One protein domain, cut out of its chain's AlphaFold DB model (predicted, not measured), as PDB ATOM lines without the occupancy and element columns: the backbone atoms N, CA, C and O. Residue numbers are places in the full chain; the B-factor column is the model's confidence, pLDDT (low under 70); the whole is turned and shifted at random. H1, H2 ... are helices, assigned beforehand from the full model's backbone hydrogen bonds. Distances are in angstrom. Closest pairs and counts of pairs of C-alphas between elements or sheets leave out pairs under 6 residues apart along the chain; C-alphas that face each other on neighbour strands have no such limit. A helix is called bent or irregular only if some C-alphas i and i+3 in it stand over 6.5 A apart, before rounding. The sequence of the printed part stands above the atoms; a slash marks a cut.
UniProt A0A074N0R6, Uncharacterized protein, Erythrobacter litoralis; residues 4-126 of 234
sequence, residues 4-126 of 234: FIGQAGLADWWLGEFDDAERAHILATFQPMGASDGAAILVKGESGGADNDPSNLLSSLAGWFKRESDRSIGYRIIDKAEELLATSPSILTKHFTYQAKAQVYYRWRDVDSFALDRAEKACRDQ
ATOM      1  N   PHE A   4     -43.097 -23.150 -14.433       86.62
ATOM      2  CA  PHE A   4     -42.503 -22.350 -13.374       86.62
ATOM      3  C   PHE A   4     -42.517 -23.054 -12.009       86.62
ATOM      4  O   PHE A   4     -41.500 -23.068 -11.323       86.62
ATOM      5  N   ILE A   5     -43.642 -23.664 -11.609       90.31
ATOM      6  CA  ILE A   5     -43.760 -24.306 -10.288       90.31
ATOM      7  C   ILE A   5     -42.745 -25.448 -10.150       90.31
ATOM      8  O   ILE A   5     -42.119 -25.595  -9.100       90.31
ATOM      9  N   GLY A   6     -42.551 -26.237 -11.212       88.88
ATOM     10  CA  GLY A   6     -41.539 -27.288 -11.243       88.88
ATOM     11  C   GLY A   6     -40.113 -26.737 -11.192       88.88
ATOM     12  O   GLY A   6     -39.314 -27.193 -10.379       88.88
ATOM     13  N   GLN A   7     -39.799 -25.737 -12.020       86.50
ATOM     14  CA  GLN A   7     -38.453 -25.157 -12.105       86.50
ATOM     15  C   GLN A   7     -38.034 -24.406 -10.838       86.50
ATOM     16  O   GLN A   7     -36.878 -24.481 -10.435       86.50
ATOM     17  N   ALA A   8     -38.977 -23.732 -10.181       87.88
ATOM     18  CA  ALA A   8     -38.746 -23.029  -8.926       87.88
ATOM     19  C   ALA A   8     -38.639 -23.968  -7.706       87.88
ATOM     20  O   ALA A   8     -38.472 -23.489  -6.587       87.88
ATOM     21  N   GLY A   9     -38.782 -25.289  -7.883       91.00
ATOM     22  CA  GLY A   9     -38.780 -26.248  -6.774       91.00
ATOM     23  C   GLY A   9     -39.998 -26.117  -5.852       91.00
ATOM     24  O   GLY A   9     -39.937 -26.487  -4.684       91.00
ATOM     25  N   LEU A  10     -41.112 -25.583  -6.360       93.69
ATOM     26  CA  LEU A  10     -42.318 -25.265  -5.588       93.69
ATOM     27  C   LEU A  10     -43.403 -26.349  -5.669       93.69
ATOM     28  O   LEU A  10     -44.517 -26.130  -5.198       93.69
ATOM     29  N   ALA A  11     -43.104 -27.508  -6.260       94.44
ATOM     30  CA  ALA A  11     -44.087 -28.564  -6.499       94.44
ATOM     31  C   ALA A  11     -44.742 -29.080  -5.206       94.44
ATOM     32  O   ALA A  11     -45.965 -29.203  -5.161       94.44
ATOM     33  N   ASP A  12     -43.954 -29.322  -4.155       96.56
ATOM     34  CA  ASP A  12     -44.474 -29.832  -2.878       96.56
ATOM     35  C   ASP A  12     -45.376 -28.806  -2.189       96.56
ATOM     36  O   ASP A  12     -46.471 -29.142  -1.740       96.56
ATOM     37  N   TRP A  13     -44.961 -27.534  -2.174       97.19
ATOM     38  CA  TRP A  13     -45.795 -26.441  -1.671       97.19
ATOM     39  C   TRP A  13     -47.093 -26.330  -2.471       97.19
ATOM     40  O   TRP A  13     -48.169 -26.304  -1.895       97.19
ATOM     41  N   TRP A  14     -47.014 -26.322  -3.799       96.69
ATOM     42  CA  TRP A  14     -48.182 -26.188  -4.663       96.69
ATOM     43  C   TRP A  14     -49.194 -27.330  -4.481       96.69
ATOM     44  O   TRP A  14     -50.403 -27.095  -4.462       96.69
ATOM     45  N   LEU A  15     -48.702 -28.566  -4.348       96.25
ATOM     46  CA  LEU A  15     -49.538 -29.752  -4.171       96.25
ATOM     47  C   LEU A  15     -50.120 -29.878  -2.759       96.25
ATOM     48  O   LEU A  15     -51.209 -30.434  -2.616       96.25
ATOM     49  N   GLY A  16     -49.398 -29.393  -1.745       97.19
ATOM     50  CA  GLY A  16     -49.818 -29.435  -0.346       97.19
ATOM     51  C   GLY A  16     -50.677 -28.248   0.091       97.19
ATOM     52  O   GLY A  16     -51.532 -28.412   0.954       97.19
ATOM     53  N   GLU A  17     -50.465 -27.067  -0.492       98.00
ATOM     54  CA  GLU A  17     -51.163 -25.838  -0.107       98.00
ATOM     55  C   GLU A  17     -52.555 -25.754  -0.741       98.00
ATOM     56  O   GLU A  17     -53.535 -25.501  -0.049       98.00
ATOM     57  N   PHE A  18     -52.667 -25.969  -2.051       97.88
ATOM     58  CA  PHE A  18     -53.927 -25.801  -2.783       97.88
ATOM     59  C   PHE A  18     -54.575 -27.146  -3.062       97.88
ATOM     60  O   PHE A  18     -53.871 -28.066  -3.462       97.88
ATOM     61  N   ASP A  19     -55.894 -27.269  -2.933       97.06
ATOM     62  CA  ASP A  19     -56.596 -28.486  -3.364       97.06
ATOM     63  C   ASP A  19     -56.766 -28.563  -4.900       97.06
ATOM     64  O   ASP A  19     -56.370 -27.662  -5.644       97.06
ATOM     65  N   ASP A  20     -57.332 -29.661  -5.416       96.69
ATOM     66  CA  ASP A  20     -57.545 -29.839  -6.861       96.69
ATOM     67  C   ASP A  20     -58.437 -28.755  -7.488       96.69
ATOM     68  O   ASP A  20     -58.170 -28.315  -8.612       96.69
ATOM     69  N   ALA A  21     -59.475 -28.311  -6.777       96.62
ATOM     70  CA  ALA A  21     -60.407 -27.303  -7.267       96.62
ATOM     71  C   ALA A  21     -59.752 -25.916  -7.281       96.62
ATOM     72  O   ALA A  21     -59.875 -25.183  -8.266       96.62
ATOM     73  N   GLU A  22     -59.000 -25.575  -6.237       97.44
ATOM     74  CA  GLU A  22     -58.230 -24.339  -6.148       97.44
ATOM     75  C   GLU A  22     -57.138 -24.286  -7.216       97.44
ATOM     76  O   GLU A  22     -57.019 -23.279  -7.912       97.44
ATOM     77  N   ARG A  23     -56.384 -25.375  -7.420       96.31
ATOM     78  CA  ARG A  23     -55.383 -25.449  -8.494       96.31
ATOM     79  C   ARG A  23     -56.021 -25.260  -9.865       96.31
ATOM     80  O   ARG A  23     -55.512 -24.474 -10.661       96.31
ATOM     81  N   ALA A  24     -57.141 -25.930 -10.143       94.69
ATOM     82  CA  ALA A  24     -57.865 -25.751 -11.401       94.69
ATOM     83  C   ALA A  24     -58.333 -24.296 -11.585       94.69
ATOM     84  O   ALA A  24     -58.177 -23.727 -12.668       94.69
ATOM     85  N   HIS A  25     -58.838 -23.669 -10.520       96.44
ATOM     86  CA  HIS A  25     -59.265 -22.271 -10.527       96.44
ATOM     87  C   HIS A  25     -58.105 -21.292 -10.741       96.44
ATOM     88  O   HIS A  25     -58.232 -20.359 -11.536       96.44
ATOM     89  N   ILE A  26     -56.953 -21.513 -10.098       95.69
ATOM     90  CA  ILE A  26     -55.750 -20.689 -10.283       95.69
ATOM     91  C   ILE A  26     -55.304 -20.720 -11.745       95.69
ATOM     92  O   ILE A  26     -55.076 -19.669 -12.344       95.69
ATOM     93  N   LEU A  27     -55.236 -21.916 -12.333       92.62
ATOM     94  CA  LEU A  27     -54.837 -22.111 -13.726       92.62
ATOM     95  C   LEU A  27     -55.825 -21.464 -14.711       92.62
ATOM     96  O   LEU A  27     -55.410 -20.852 -15.693       92.62
ATOM     97  N   ALA A  28     -57.129 -21.547 -14.433       92.31
ATOM     98  CA  ALA A  28     -58.151 -20.893 -15.246       92.31
ATOM     99  C   ALA A  28     -58.116 -19.359 -15.117       92.31
ATOM    100  O   ALA A  28     -58.394 -18.647 -16.081       92.31
ATOM    101  N   THR A  29     -57.768 -18.845 -13.936       93.25
ATOM    102  CA  THR A  29     -57.754 -17.404 -13.645       93.25
ATOM    103  C   THR A  29     -56.509 -16.713 -14.199       93.25
ATOM    104  O   THR A  29     -56.589 -15.572 -14.653       93.25
ATOM    105  N   PHE A  30     -55.355 -17.381 -14.175       90.50
ATOM    106  CA  PHE A  30     -54.092 -16.796 -14.611       90.50
ATOM    107  C   PHE A  30     -53.922 -16.867 -16.133       90.50
ATOM    108  O   PHE A  30     -53.478 -17.875 -16.679       90.50
ATOM    109  N   GLN A  31     -54.260 -15.774 -16.818       85.31
ATOM    110  CA  GLN A  31     -54.166 -15.643 -18.277       85.31
ATOM    111  C   GLN A  31     -53.418 -14.350 -18.650       85.31
ATOM    112  O   GLN A  31     -54.042 -13.380 -19.089       85.31
ATOM    113  N   PRO A  32     -52.093 -14.276 -18.408       82.12
ATOM    114  CA  PRO A  32     -51.310 -13.081 -18.695       82.12
ATOM    115  C   PRO A  32     -51.313 -12.759 -20.193       82.12
ATOM    116  O   PRO A  32     -51.292 -13.642 -21.049       82.12
ATOM    117  N   MET A  33     -51.338 -11.466 -20.511       76.81
ATOM    118  CA  MET A  33     -51.381 -10.987 -21.890       76.81
ATOM    119  C   MET A  33     -50.172 -11.498 -22.686       76.81
ATOM    120  O   MET A  33     -49.037 -11.391 -22.229       76.81
ATOM    121  N   GLY A  34     -50.422 -12.036 -23.881       68.12
ATOM    122  CA  GLY A  34     -49.384 -12.603 -24.747       68.12
ATOM    123  C   GLY A  34     -49.070 -14.081 -24.490       68.12
ATOM    124  O   GLY A  34     -48.367 -14.684 -25.296       68.12
ATOM    125  N   ALA A  35     -49.621 -14.694 -23.437       66.75
ATOM    126  CA  ALA A  35     -49.572 -16.142 -23.265       66.75
ATOM    127  C   ALA A  35     -50.696 -16.814 -24.067       66.75
ATOM    128  O   ALA A  35     -51.862 -16.444 -23.947       66.75
ATOM    129  N   SER A  36     -50.349 -17.825 -24.865       66.00
ATOM    130  CA  SER A  36     -51.336 -18.696 -25.517       66.00
ATOM    131  C   SER A  36     -52.031 -19.629 -24.520       66.00
ATOM    132  O   SER A  36     -53.177 -20.010 -24.739       66.00
ATOM    133  N   ASP A  37     -51.343 -19.974 -23.425       75.44
ATOM    134  CA  ASP A  37     -51.860 -20.769 -22.310       75.44
ATOM    135  C   ASP A  37     -51.130 -20.385 -21.005       75.44
ATOM    136  O   ASP A  37     -50.019 -20.846 -20.724       75.44
ATOM    137  N   GLY A  38     -51.747 -19.518 -20.195       73.12
ATOM    138  CA  GLY A  38     -51.190 -19.108 -18.899       73.12
ATOM    139  C   GLY A  38     -51.065 -20.255 -17.890       73.12
ATOM    140  O   GLY A  38     -50.136 -20.275 -17.079       73.12
ATOM    141  N   ALA A  39     -51.939 -21.260 -17.986       79.38
ATOM    142  CA  ALA A  39     -51.870 -22.451 -17.151       79.38
ATOM    143  C   ALA A  39     -50.640 -23.295 -17.502       79.38
ATOM    144  O   ALA A  39     -49.975 -23.824 -16.609       79.38
ATOM    145  N   ALA A  40     -50.301 -23.395 -18.791       78.81
ATOM    146  CA  ALA A  40     -49.086 -24.079 -19.210       78.81
ATOM    147  C   ALA A  40     -47.837 -23.419 -18.616       78.81
ATOM    148  O   ALA A  40     -47.014 -24.136 -18.065       78.81
ATOM    149  N   ILE A  41     -47.738 -22.086 -18.610       81.31
ATOM    150  CA  ILE A  41     -46.592 -21.370 -18.012       81.31
ATOM    151  C   ILE A  41     -46.376 -21.771 -16.544       81.31
ATOM    152  O   ILE A  41     -45.242 -21.972 -16.110       81.31
ATOM    153  N   LEU A  42     -47.459 -21.916 -15.775       83.31
ATOM    154  CA  LEU A  42     -47.361 -22.257 -14.357       83.31
ATOM    155  C   LEU A  42     -46.912 -23.704 -14.119       83.31
ATOM    156  O   LEU A  42     -46.072 -23.927 -13.249       83.31
ATOM    157  N   VAL A  43     -47.456 -24.684 -14.852       84.50
ATOM    158  CA  VAL A  43     -47.315 -26.111 -14.476       84.50
ATOM    159  C   VAL A  43     -46.843 -27.063 -15.585       84.50
ATOM    160  O   VAL A  43     -46.639 -28.254 -15.313       84.50
ATOM    161  N   LYS A  44     -46.647 -26.594 -16.826       80.38
ATOM    162  CA  LYS A  44     -46.234 -27.412 -17.985       80.38
ATOM    163  C   LYS A  44     -45.005 -26.842 -18.710       80.38
ATOM    164  O   LYS A  44     -44.807 -25.641 -18.798       80.38
ATOM    165  N   GLY A  45     -44.221 -27.737 -19.314       67.75
ATOM    166  CA  GLY A  45     -43.111 -27.384 -20.209       67.75
ATOM    167  C   GLY A  45     -41.839 -26.898 -19.509       67.75
ATOM    168  O   GLY A  45     -41.746 -26.898 -18.282       67.75
ATOM    169  N   GLU A  46     -40.855 -26.514 -20.319       58.31
ATOM    170  CA  GLU A  46     -39.664 -25.778 -19.897       58.31
ATOM    171  C   GLU A  46     -39.972 -24.283 -20.059       58.31
ATOM    172  O   GLU A  46     -40.199 -23.815 -21.175       58.31
ATOM    173  N   SER A  47     -40.053 -23.516 -18.970       55.25
ATOM    174  CA  SER A  47     -40.162 -22.057 -19.064       55.25
ATOM    175  C   SER A  47     -38.887 -21.514 -19.710       55.25
ATOM    176  O   SER A  47     -37.809 -21.620 -19.136       55.25
ATOM    177  N   GLY A  48     -39.010 -20.935 -20.904       48.84
ATOM    178  CA  GLY A  48     -37.922 -20.244 -21.609       48.84
ATOM    179  C   GLY A  48     -37.741 -18.778 -21.187       48.84
ATOM    180  O   GLY A  48     -37.215 -17.986 -21.962       48.84
ATOM    181  N   GLY A  49     -38.246 -18.386 -20.014       50.12
ATOM    182  CA  GLY A  49     -38.194 -17.007 -19.523       50.12
ATOM    183  C   GLY A  49     -36.931 -16.738 -18.707       50.12
ATOM    184  O   GLY A  49     -36.583 -17.529 -17.841       50.12
ATOM    185  N   ALA A  50     -36.269 -15.612 -18.974       48.31
ATOM    186  CA  ALA A  50     -34.975 -15.238 -18.395       48.31
ATOM    187  C   ALA A  50     -35.006 -14.853 -16.898       48.31
ATOM    188  O   ALA A  50     -33.951 -14.828 -16.268       48.31
ATOM    189  N   ASP A  51     -36.181 -14.595 -16.313       56.69
ATOM    190  CA  ASP A  51     -36.312 -14.279 -14.885       56.69
ATOM    191  C   ASP A  51     -36.682 -15.525 -14.076       56.69
ATOM    192  O   ASP A  51     -37.848 -15.888 -13.922       56.69
ATOM    193  N   ASN A  52     -35.651 -16.157 -13.518       68.38
ATOM    194  CA  ASN A  52     -35.759 -17.318 -12.635       68.38
ATOM    195  C   ASN A  52     -36.157 -16.957 -11.193       68.38
ATOM    196  O   ASN A  52     -36.062 -17.820 -10.326       68.38
ATOM    197  N   ASP A  53     -36.545 -15.709 -10.898       88.00
ATOM    198  CA  ASP A  53     -36.880 -15.296  -9.531       88.00
ATOM    199  C   ASP A  53     -38.313 -15.712  -9.165       88.00
ATOM    200  O   ASP A  53     -39.282 -15.105  -9.649       88.00
ATOM    201  N   PRO A  54     -38.492 -16.704  -8.271       91.25
ATOM    202  CA  PRO A  54     -39.816 -17.229  -8.017       91.25
ATOM    203  C   PRO A  54     -40.747 -16.242  -7.300       91.25
ATOM    204  O   PRO A  54     -41.972 -16.291  -7.447       91.25
ATOM    205  N   SER A  55     -40.179 -15.308  -6.540       93.88
ATOM    206  CA  SER A  55     -40.955 -14.302  -5.817       93.88
ATOM    207  C   SER A  55     -41.635 -13.302  -6.762       93.88
ATOM    208  O   SER A  55     -42.771 -12.882  -6.514       93.88
ATOM    209  N   ASN A  56     -41.005 -12.984  -7.898       91.56
ATOM    210  CA  ASN A  56     -41.560 -12.065  -8.893       91.56
ATOM    211  C   ASN A  56     -42.825 -12.637  -9.555       91.56
ATOM    212  O   ASN A  56     -43.859 -11.966  -9.638       91.56
ATOM    213  N   LEU A  57     -42.784 -13.905  -9.981       90.12
ATOM    214  CA  LEU A  57     -43.960 -14.508 -10.607       90.12
ATOM    215  C   LEU A  57     -45.088 -14.714  -9.596       90.12
ATOM    216  O   LEU A  57     -46.231 -14.385  -9.906       90.12
ATOM    217  N   LEU A  58     -44.797 -15.227  -8.394       95.75
ATOM    218  CA  LEU A  58     -45.846 -15.442  -7.393       95.75
ATOM    219  C   LEU A  58     -46.492 -14.122  -6.955       95.75
ATOM    220  O   LEU A  58     -47.715 -14.055  -6.838       95.75
ATOM    221  N   SER A  59     -45.715 -13.048  -6.777       95.88
ATOM    222  CA  SER A  59     -46.291 -11.739  -6.446       95.88
ATOM    223  C   SER A  59     -47.180 -11.195  -7.570       95.88
ATOM    224  O   SER A  59     -48.265 -10.671  -7.299       95.88
ATOM    225  N   SER A  60     -46.791 -11.412  -8.829       92.50
ATOM    226  CA  SER A  60     -47.617 -11.102 -10.001       92.50
ATOM    227  C   SER A  60     -48.897 -11.946 -10.046       92.50
ATOM    228  O   SER A  60     -49.982 -11.407 -10.271       92.50
ATOM    229  N   LEU A  61     -48.795 -13.254  -9.787       94.75
ATOM    230  CA  LEU A  61     -49.907 -14.208  -9.767       94.75
ATOM    231  C   LEU A  61     -50.937 -13.861  -8.682       94.75
ATOM    232  O   LEU A  61     -52.136 -13.845  -8.958       94.75
ATOM    233  N   ALA A  62     -50.492 -13.513  -7.472       97.50
ATOM    234  CA  ALA A  62     -51.383 -13.137  -6.374       97.50
ATOM    235  C   ALA A  62     -52.312 -11.965  -6.742       97.50
ATOM    236  O   ALA A  62     -53.467 -11.916  -6.315       97.50
ATOM    237  N   GLY A  63     -51.838 -11.048  -7.592       94.81
ATOM    238  CA  GLY A  63     -52.599  -9.895  -8.068       94.81
ATOM    239  C   GLY A  63     -53.847 -10.231  -8.895       94.81
ATOM    240  O   GLY A  63     -54.685  -9.346  -9.090       94.81
ATOM    241  N   TRP A  64     -54.011 -11.471  -9.368       95.31
ATOM    242  CA  TRP A  64     -55.163 -11.903 -10.173       95.31
ATOM    243  C   TRP A  64     -56.400 -12.244  -9.327       95.31
ATOM    244  O   TRP A  64     -57.531 -12.102  -9.798       95.31
ATOM    245  N   PHE A  65     -56.212 -12.599  -8.057       96.31
ATOM    246  CA  PHE A  65     -57.273 -13.069  -7.162       96.31
ATOM    247  C   PHE A  65     -57.953 -11.906  -6.433       96.31
ATOM    248  O   PHE A  65     -57.643 -11.557  -5.294       96.31
ATOM    249  N   LYS A  66     -58.873 -11.244  -7.142       95.19
ATOM    250  CA  LYS A  66     -59.529  -9.999  -6.691       95.19
ATOM    251  C   LYS A  66     -60.950 -10.190  -6.160       95.19
ATOM    252  O   LYS A  66     -61.539  -9.203  -5.713       95.19
ATOM    253  N   ARG A  67     -61.513 -11.401  -6.237       96.00
ATOM    254  CA  ARG A  67     -62.853 -11.723  -5.719       96.00
ATOM    255  C   ARG A  67     -62.759 -12.190  -4.273       96.00
ATOM    256  O   ARG A  67     -61.736 -12.718  -3.857       96.00
ATOM    257  N   GLU A  68     -63.841 -12.013  -3.525       95.19
ATOM    258  CA  GLU A  68     -63.912 -12.434  -2.123       95.19
ATOM    259  C   GLU A  68     -63.696 -13.945  -1.969       95.19
ATOM    260  O   GLU A  68     -62.933 -14.357  -1.100       95.19
ATOM    261  N   SER A  69     -64.269 -14.749  -2.871       95.00
ATOM    262  CA  SER A  69     -64.065 -16.204  -2.922       95.00
ATOM    263  C   SER A  69     -62.600 -16.614  -3.073       95.00
ATOM    264  O   SER A  69     -62.220 -17.694  -2.643       95.00
ATOM    265  N   ASP A  70     -61.782 -15.752  -3.676       94.62
ATOM    266  CA  ASP A  70     -60.406 -16.066  -4.058       94.62
ATOM    267  C   ASP A  70     -59.388 -15.487  -3.066       94.62
ATOM    268  O   ASP A  70     -58.174 -15.600  -3.243       94.62
ATOM    269  N   ARG A  71     -59.870 -14.802  -2.028       96.31
ATOM    270  CA  ARG A  71     -59.042 -14.003  -1.130       96.31
ATOM    271  C   ARG A  71     -57.982 -14.830  -0.407       96.31
ATOM    272  O   ARG A  71     -56.829 -14.410  -0.351       96.31
ATOM    273  N   SER A  72     -58.355 -16.008   0.099       97.56
ATOM    274  CA  SER A  72     -57.415 -16.924   0.760       97.56
ATOM    275  C   SER A  72     -56.330 -17.416  -0.200       97.56
ATOM    276  O   SER A  72     -55.170 -17.506   0.192       97.56
ATOM    277  N   ILE A  73     -56.670 -17.678  -1.467       98.44
ATOM    278  CA  ILE A  73     -55.703 -18.045  -2.511       98.44
ATOM    279  C   ILE A  73     -54.704 -16.901  -2.709       98.44
ATOM    280  O   ILE A  73     -53.496 -17.116  -2.620       98.44
ATOM    281  N   GLY A  74     -55.198 -15.671  -2.886       98.31
ATOM    282  CA  GLY A  74     -54.352 -14.485  -3.032       98.31
ATOM    283  C   GLY A  74     -53.384 -14.288  -1.860       98.31
ATOM    284  O   GLY A  74     -52.202 -14.029  -2.087       98.31
ATOM    285  N   TYR A  75     -53.855 -14.466  -0.618       98.69
ATOM    286  CA  TYR A  75     -53.020 -14.378   0.588       98.69
ATOM    287  C   TYR A  75     -51.899 -15.409   0.614       98.69
ATOM    288  O   TYR A  75     -50.745 -15.060   0.853       98.69
ATOM    289  N   ARG A  76     -52.215 -16.671   0.330       98.69
ATOM    290  CA  ARG A  76     -51.229 -17.752   0.396       98.69
ATOM    291  C   ARG A  76     -50.151 -17.624  -0.671       98.69
ATOM    292  O   ARG A  76     -48.976 -17.835  -0.387       98.69
ATOM    293  N   ILE A  77     -50.531 -17.204  -1.877       98.62
ATOM    294  CA  ILE A  77     -49.575 -16.964  -2.962       98.62
ATOM    295  C   ILE A  77     -48.651 -15.786  -2.620       98.62
ATOM    296  O   ILE A  77     -47.439 -15.899  -2.798       98.62
ATOM    297  N   ILE A  78     -49.183 -14.668  -2.104       98.75
ATOM    298  CA  ILE A  78     -48.348 -13.496  -1.797       98.75
ATOM    299  C   ILE A  78     -47.471 -13.689  -0.556       98.75
ATOM    300  O   ILE A  78     -46.368 -13.150  -0.497       98.75
ATOM    301  N   ASP A  79     -47.926 -14.473   0.422       98.62
ATOM    302  CA  ASP A  79     -47.107 -14.853   1.575       98.62
ATOM    303  C   ASP A  79     -45.966 -15.783   1.143       98.62
ATOM    304  O   ASP A  79     -44.828 -15.574   1.561       98.62
ATOM    305  N   LYS A  80     -46.220 -16.727   0.224       98.44
ATOM    306  CA  LYS A  80     -45.143 -17.543  -0.349       98.44
ATOM    307  C   LYS A  80     -44.156 -16.710  -1.171       98.44
ATOM    308  O   LYS A  80     -42.953 -16.947  -1.100       98.44
ATOM    309  N   ALA A  81     -44.637 -15.717  -1.919       98.25
ATOM    310  CA  ALA A  81     -43.765 -14.788  -2.635       98.25
ATOM    311  C   ALA A  81     -42.834 -14.021  -1.678       98.25
ATOM    312  O   ALA A  81     -41.647 -13.894  -1.965       98.25
ATOM    313  N   GLU A  82     -43.354 -13.552  -0.535       98.44
ATOM    314  CA  GLU A  82     -42.555 -12.891   0.507       98.44
ATOM    315  C   GLU A  82     -41.497 -13.833   1.103       98.44
ATOM    316  O   GLU A  82     -40.347 -13.428   1.247       98.44
ATOM    317  N   GLU A  83     -41.845 -15.090   1.401       97.62
ATOM    318  CA  GLU A  83     -40.895 -16.093   1.912       97.62
ATOM    319  C   GLU A  83     -39.690 -16.266   0.969       97.62
ATOM    320  O   GLU A  83     -38.536 -16.290   1.401       97.62
ATOM    321  N   LEU A  84     -39.952 -16.307  -0.339       96.50
ATOM    322  CA  LEU A  84     -38.933 -16.490  -1.379       96.50
ATOM    323  C   LEU A  84     -38.044 -15.250  -1.583       96.50
ATOM    324  O   LEU A  84     -36.987 -15.350  -2.211       96.50
ATOM    325  N   LEU A  85     -38.391 -14.092  -1.003       96.19
ATOM    326  CA  LEU A  85     -37.523 -12.908  -1.031       96.19
ATOM    327  C   LEU A  85     -36.200 -13.118  -0.290       96.19
ATOM    328  O   LEU A  85     -35.240 -12.395  -0.568       96.19
ATOM    329  N   ALA A  86     -36.125 -14.099   0.618       94.06
ATOM    330  CA  ALA A  86     -34.892 -14.450   1.318       94.06
ATOM    331  C   ALA A  86     -33.754 -14.818   0.351       94.06
ATOM    332  O   ALA A  86     -32.590 -14.535   0.633       94.06
ATOM    333  N   THR A  87     -34.090 -15.393  -0.806       90.56
ATOM    334  CA  THR A  87     -33.130 -15.797  -1.842       90.56
ATOM    335  C   THR A  87     -33.122 -14.870  -3.057       90.56
ATOM    336  O   THR A  87     -32.291 -15.047  -3.943       90.56
ATOM    337  N   SER A  88     -34.021 -13.881  -3.119       92.06
ATOM    338  CA  SER A  88     -34.082 -12.939  -4.241       92.06
ATOM    339  C   SER A  88     -32.888 -11.967  -4.207       92.06
ATOM    340  O   SER A  88     -32.686 -11.278  -3.193       92.06
ATOM    341  N   PRO A  89     -32.097 -11.854  -5.294       90.75
ATOM    342  CA  PRO A  89     -31.007 -10.884  -5.378       90.75
ATOM    343  C   PRO A  89     -31.498  -9.477  -5.756       90.75
ATOM    344  O   PRO A  89     -30.805  -8.496  -5.501       90.75
ATOM    345  N   SER A  90     -32.695  -9.359  -6.341       93.44
ATOM    346  CA  SER A  90     -33.197  -8.113  -6.921       93.44
ATOM    347  C   SER A  90     -33.892  -7.235  -5.878       93.44
ATOM    348  O   SER A  90     -34.907  -7.605  -5.279       93.44
ATOM    349  N   ILE A  91     -33.371  -6.020  -5.693       95.31
ATOM    350  CA  ILE A  91     -34.013  -4.994  -4.862       95.31
ATOM    351  C   ILE A  91     -35.387  -4.620  -5.422       95.31
ATOM    352  O   ILE A  91     -36.336  -4.465  -4.650       95.31
ATOM    353  N   LEU A  92     -35.515  -4.511  -6.748       94.19
ATOM    354  CA  LEU A  92     -36.788  -4.187  -7.385       94.19
ATOM    355  C   LEU A  92     -37.806  -5.318  -7.218       94.19
ATOM    356  O   LEU A  92     -38.964  -5.034  -6.919       94.19
ATOM    357  N   THR A  93     -37.396  -6.587  -7.289       95.56
ATOM    358  CA  THR A  93     -38.306  -7.713  -7.019       95.56
ATOM    359  C   THR A  93     -38.835  -7.670  -5.588       95.56
ATOM    360  O   THR A  93     -40.043  -7.801  -5.369       95.56
ATOM    361  N   LYS A  94     -37.968  -7.409  -4.600       98.00
ATOM    362  CA  LYS A  94     -38.388  -7.217  -3.201       98.00
ATOM    363  C   LYS A  94     -39.364  -6.049  -3.067       98.00
ATOM    364  O   LYS A  94     -40.425  -6.192  -2.460       98.00
ATOM    365  N   HIS A  95     -39.038  -4.910  -3.678       97.94
ATOM    366  CA  HIS A  95     -39.873  -3.707  -3.667       97.94
ATOM    367  C   HIS A  95     -41.269  -3.962  -4.253       97.94
ATOM    368  O   HIS A  95     -42.275  -3.646  -3.612       97.94
ATOM    369  N   PHE A  96     -41.355  -4.596  -5.422       97.31
ATOM    370  CA  PHE A  96     -42.630  -4.903  -6.070       97.31
ATOM    371  C   PHE A  96     -43.408  -6.028  -5.380       97.31
ATOM    372  O   PHE A  96     -44.639  -5.989  -5.360       97.31
ATOM    373  N   THR A  97     -42.735  -6.977  -4.735       98.44
ATOM    374  CA  THR A  97     -43.416  -8.013  -3.945       98.44
ATOM    375  C   THR A  97     -44.125  -7.402  -2.739       98.44
ATOM    376  O   THR A  97     -45.310  -7.663  -2.524       98.44
ATOM    377  N   TYR A  98     -43.467  -6.500  -2.003       98.75
ATOM    378  CA  TYR A  98     -44.126  -5.772  -0.915       98.75
ATOM    379  C   TYR A  98     -45.240  -4.843  -1.418       98.75
ATOM    380  O   TYR A  98     -46.275  -4.716  -0.760       98.75
ATOM    381  N   GLN A  99     -45.097  -4.260  -2.615       98.62
ATOM    382  CA  GLN A  99     -46.193  -3.539  -3.268       98.62
ATOM    383  C   GLN A  99     -47.417  -4.430  -3.487       98.62
ATOM    384  O   GLN A  99     -48.533  -4.051  -3.125       98.62
ATOM    385  N   ALA A 100     -47.219  -5.600  -4.096       98.44
ATOM    386  CA  ALA A 100     -48.289  -6.550  -4.365       98.44
ATOM    387  C   ALA A 100     -48.933  -7.028  -3.055       98.44
ATOM    388  O   ALA A 100     -50.159  -7.029  -2.942       98.44
ATOM    389  N   LYS A 101     -48.128  -7.314  -2.024       98.75
ATOM    390  CA  LYS A 101     -48.602  -7.679  -0.682       98.75
ATOM    391  C   LYS A 101     -49.480  -6.603  -0.060       98.75
ATOM    392  O   LYS A 101     -50.592  -6.909   0.375       98.75
ATOM    393  N   ALA A 102     -49.047  -5.346  -0.092       98.75
ATOM    394  CA  ALA A 102     -49.859  -4.230   0.378       98.75
ATOM    395  C   ALA A 102     -51.210  -4.163  -0.358       98.75
ATOM    396  O   ALA A 102     -52.251  -4.035   0.283       98.75
ATOM    397  N   GLN A 103     -51.221  -4.324  -1.684       98.50
ATOM    398  CA  GLN A 103     -52.447  -4.280  -2.490       98.50
ATOM    399  C   GLN A 103     -53.399  -5.451  -2.219       98.50
ATOM    400  O   GLN A 103     -54.611  -5.239  -2.112       98.50
ATOM    401  N   VAL A 104     -52.864  -6.672  -2.122       98.50
ATOM    402  CA  VAL A 104     -53.636  -7.896  -1.871       98.50
ATOM    403  C   VAL A 104     -54.332  -7.811  -0.516       98.50
ATOM    404  O   VAL A 104     -55.548  -7.979  -0.445       98.50
ATOM    405  N   TYR A 105     -53.597  -7.470   0.542       98.69
ATOM    406  CA  TYR A 105     -54.165  -7.368   1.884       98.69
ATOM    407  C   TYR A 105     -55.073  -6.146   2.052       98.69
ATOM    408  O   TYR A 105     -56.187  -6.262   2.564       98.69
ATOM    409  N   TYR A 106     -54.678  -4.971   1.554       98.38
ATOM    410  CA  TYR A 106     -55.467  -3.751   1.758       98.38
ATOM    411  C   TYR A 106     -56.852  -3.815   1.097       98.38
ATOM    412  O   TYR A 106     -57.793  -3.159   1.561       98.38
ATOM    413  N   ARG A 107     -57.007  -4.608   0.026       97.94
ATOM    414  CA  ARG A 107     -58.302  -4.855  -0.632       97.94
ATOM    415  C   ARG A 107     -59.367  -5.334   0.353       97.94
ATOM    416  O   ARG A 107     -60.522  -4.943   0.219       97.94
ATOM    417  N   TRP A 108     -58.960  -6.107   1.351       97.88
ATOM    418  CA  TRP A 108     -59.840  -6.838   2.259       97.88
ATOM    419  C   TRP A 108     -59.687  -6.425   3.722       97.88
ATOM    420  O   TRP A 108     -60.184  -7.097   4.619       97.88
ATOM    421  N   ARG A 109     -59.035  -5.283   3.956       97.75
ATOM    422  CA  ARG A 109     -58.780  -4.682   5.274       97.75
ATOM    423  C   ARG A 109     -60.018  -4.519   6.172       97.75
ATOM    424  O   ARG A 109     -59.866  -4.437   7.380       97.75
ATOM    425  N   ASP A 110     -61.204  -4.401   5.571       96.88
ATOM    426  CA  ASP A 110     -62.478  -4.189   6.271       96.88
ATOM    427  C   ASP A 110     -63.255  -5.516   6.449       96.88
ATOM    428  O   ASP A 110     -64.320  -5.527   7.058       96.88
ATOM    429  N   VAL A 111     -62.737  -6.624   5.897       97.38
ATOM    430  CA  VAL A 111     -63.344  -7.965   5.939       97.38
ATOM    431  C   VAL A 111     -62.576  -8.876   6.893       97.38
ATOM    432  O   VAL A 111     -63.165  -9.445   7.806       97.38
ATOM    433  N   ASP A 112     -61.256  -8.979   6.718       97.81
ATOM    434  CA  ASP A 112     -60.398  -9.781   7.589       97.81
ATOM    435  C   ASP A 112     -59.620  -8.866   8.539       97.81
ATOM    436  O   ASP A 112     -58.858  -8.002   8.099       97.81
ATOM    437  N   SER A 113     -59.758  -9.075   9.851       97.19
ATOM    438  CA  SER A 113     -59.170  -8.191  10.871       97.19
ATOM    439  C   SER A 113     -57.645  -8.058  10.778       97.19
ATOM    440  O   SER A 113     -57.103  -7.000  11.079       97.19
ATOM    441  N   PHE A 114     -56.947  -9.097  10.310       97.62
ATOM    442  CA  PHE A 114     -55.491  -9.088  10.127       97.62
ATOM    443  C   PHE A 114     -55.032  -8.369   8.849       97.62
ATOM    444  O   PHE A 114     -53.843  -8.080   8.694       97.62
ATOM    445  N   ALA A 115     -55.928  -8.136   7.887       98.31
ATOM    446  CA  ALA A 115     -55.529  -7.703   6.554       98.31
ATOM    447  C   ALA A 115     -55.047  -6.248   6.540       98.31
ATOM    448  O   ALA A 115     -54.104  -5.925   5.816       98.31
ATOM    449  N   LEU A 116     -55.615  -5.371   7.375       98.56
ATOM    450  CA  LEU A 116     -55.109  -4.002   7.495       98.56
ATOM    451  C   LEU A 116     -53.660  -3.981   8.003       98.56
ATOM    452  O   LEU A 116     -52.816  -3.316   7.402       98.56
ATOM    453  N   ASP A 117     -53.366  -4.747   9.053       98.62
ATOM    454  CA  ASP A 117     -52.038  -4.782   9.672       98.62
ATOM    455  C   ASP A 117     -50.992  -5.380   8.726       98.62
ATOM    456  O   ASP A 117     -49.890  -4.845   8.586       98.62
ATOM    457  N   ARG A 118     -51.343  -6.447   7.995       98.69
ATOM    458  CA  ARG A 118     -50.454  -7.026   6.974       98.69
ATOM    459  C   ARG A 118     -50.191  -6.064   5.818       98.69
ATOM    460  O   ARG A 118     -49.056  -5.977   5.350       98.69
ATOM    461  N   ALA A 119     -51.206  -5.320   5.379       98.81
ATOM    462  CA  ALA A 119     -51.035  -4.301   4.351       98.81
ATOM    463  C   ALA A 119     -50.129  -3.157   4.820       98.81
ATOM    464  O   ALA A 119     -49.274  -2.695   4.067       98.81
ATOM    465  N   GLU A 120     -50.302  -2.709   6.063       98.75
ATOM    466  CA  GLU A 120     -49.472  -1.669   6.659       98.75
ATOM    467  C   GLU A 120     -48.014  -2.112   6.779       98.75
ATOM    468  O   GLU A 120     -47.116  -1.380   6.354       98.75
ATOM    469  N   LYS A 121     -47.778  -3.324   7.300       98.81
ATOM    470  CA  LYS A 121     -46.436  -3.902   7.389       98.81
ATOM    471  C   LYS A 121     -45.777  -3.946   6.009       98.81
ATOM    472  O   LYS A 121     -44.682  -3.421   5.852       98.81
ATOM    473  N   ALA A 122     -46.482  -4.450   4.996       98.88
ATOM    474  CA  ALA A 122     -45.967  -4.493   3.631       98.88
ATOM    475  C   ALA A 122     -45.656  -3.096   3.058       98.88
ATOM    476  O   ALA A 122     -44.646  -2.923   2.381       98.88
ATOM    477  N   CYS A 123     -46.458  -2.069   3.365       98.88
ATOM    478  CA  CYS A 123     -46.118  -0.693   2.986       98.88
ATOM    479  C   CYS A 123     -44.795  -0.246   3.619       98.88
ATOM    480  O   CYS A 123     -43.965   0.346   2.931       98.88
ATOM    481  N   ARG A 124     -44.600  -0.519   4.916       98.88
ATOM    482  CA  ARG A 124     -43.377  -0.159   5.652       98.88
ATOM    483  C   ARG A 124     -42.158  -0.903   5.105       98.88
ATOM    484  O   ARG A 124     -41.136  -0.265   4.869       98.88
ATOM    485  N   ASP A 125     -42.295  -2.194   4.822       98.75
ATOM    486  CA  ASP A 125     -41.231  -3.011   4.229       98.75
ATOM    487  C   ASP A 125     -40.862  -2.514   2.819       98.75
ATOM    488  O   ASP A 125     -39.681  -2.393   2.491       98.75
ATOM    489  N   GLN A 126     -41.849  -2.116   2.006       98.69
ATOM    490  CA  GLN A 126     -41.587  -1.483   0.710       98.69
ATOM    491  C   GLN A 126     -40.830  -0.152   0.867       98.69
ATOM    492  O   GLN A 126     -39.875   0.107   0.137       98.69
TER     493      GLN A 126
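What this domain is: This is residues 4 to 126 of the 234 residues of an uncharacterized protein of Erythrobacter litoralis (UniProt A0A074N0R6). Going along the printed part from Phe 4, you meet first a group of four short helices, H1 to H4, and then a bundle of four helices, H5 to H8, side by side, each running opposite to the one before. In the bundle H5, H6 and H7 make a triangle and H8 packs on H7, while the short helices lie at the H5 and H6 side, loosely joined to it. The printed part has 123 residues with eight named helices, H1 to H8 in chain order, and no named strand; the class is all helix. It is compact, with a radius of gyration of the C-alphas of 14.0 A, and spans 39 by 33 by 28 A.

How they stand to each other: Start at H1, residues 4 to 7, which touches H4, residues 38 to 43, where the C-alphas of Phe 4 and Leu 42 are closest, 5.0 A apart. H2, residues 11 to 17, touches no helix but is near H6, residues 68 to 84. H3, residues 20 to 29, and H4 form a helical hairpin at a steep tilt of 39 degrees, with closest C-alphas Leu 27 and Ala 39, 4.5 A apart. H3 and H6 are close but not clearly touching, about perpendicular at 89 degrees, with closest C-alphas Glu 22 and Ile 73, 7.7 A apart. H5, residues 54 to 62, makes a hairpin with H6, at a shallow tilt of 13 degrees; Ser 55 and Ala 81 have the closest C-alphas, 4.3 A apart. The hub is H7, residues 91 to 106, which touches H5, H6 and H8. It runs the same way as H5 at 25 degrees, closest at C-alphas Ser 59 and Thr 97, 5.3 A. H7 and H8, residues 115 to 126, are a hairpin at 18 degrees, closest at C-alphas Ala 102 and Ala 119, 4.1 A. H8 is apart from H5 and H6. Every backbone O i to N i+4 pair is within hydrogen-bond range in H2, H3, H4, H5, H7 and H8, and 11 of 13 in H6; H1 is too short for such a pair.

Where its parts are: Find C-alpha 4 at (-42.503, -22.350, -13.374), where H1 begins. H1 is 5.1 A long, H2 9.9 A, H3 14.2 A, H4 9.1 A and H5 12.4 A. Look for C-alpha 68 at (-63.912, -12.434, -2.123); from there H6 runs 25.3 A, irregular where C-alphas 69 and 72 are 7.6 A apart. H7 runs 22.5 A, and H8 runs 16.3 A to C-alpha 126 at (-41.587, -1.483, 0.710).

The domain as a whole: The C-alphas farthest apart are those of Glu 46 and Asp 110, 40.9 A. The printed part has no cut and no long link. Look for pLDDT under 70 at residues 34 to 36 and 45 to 52; the mean of the printed part is 91.3.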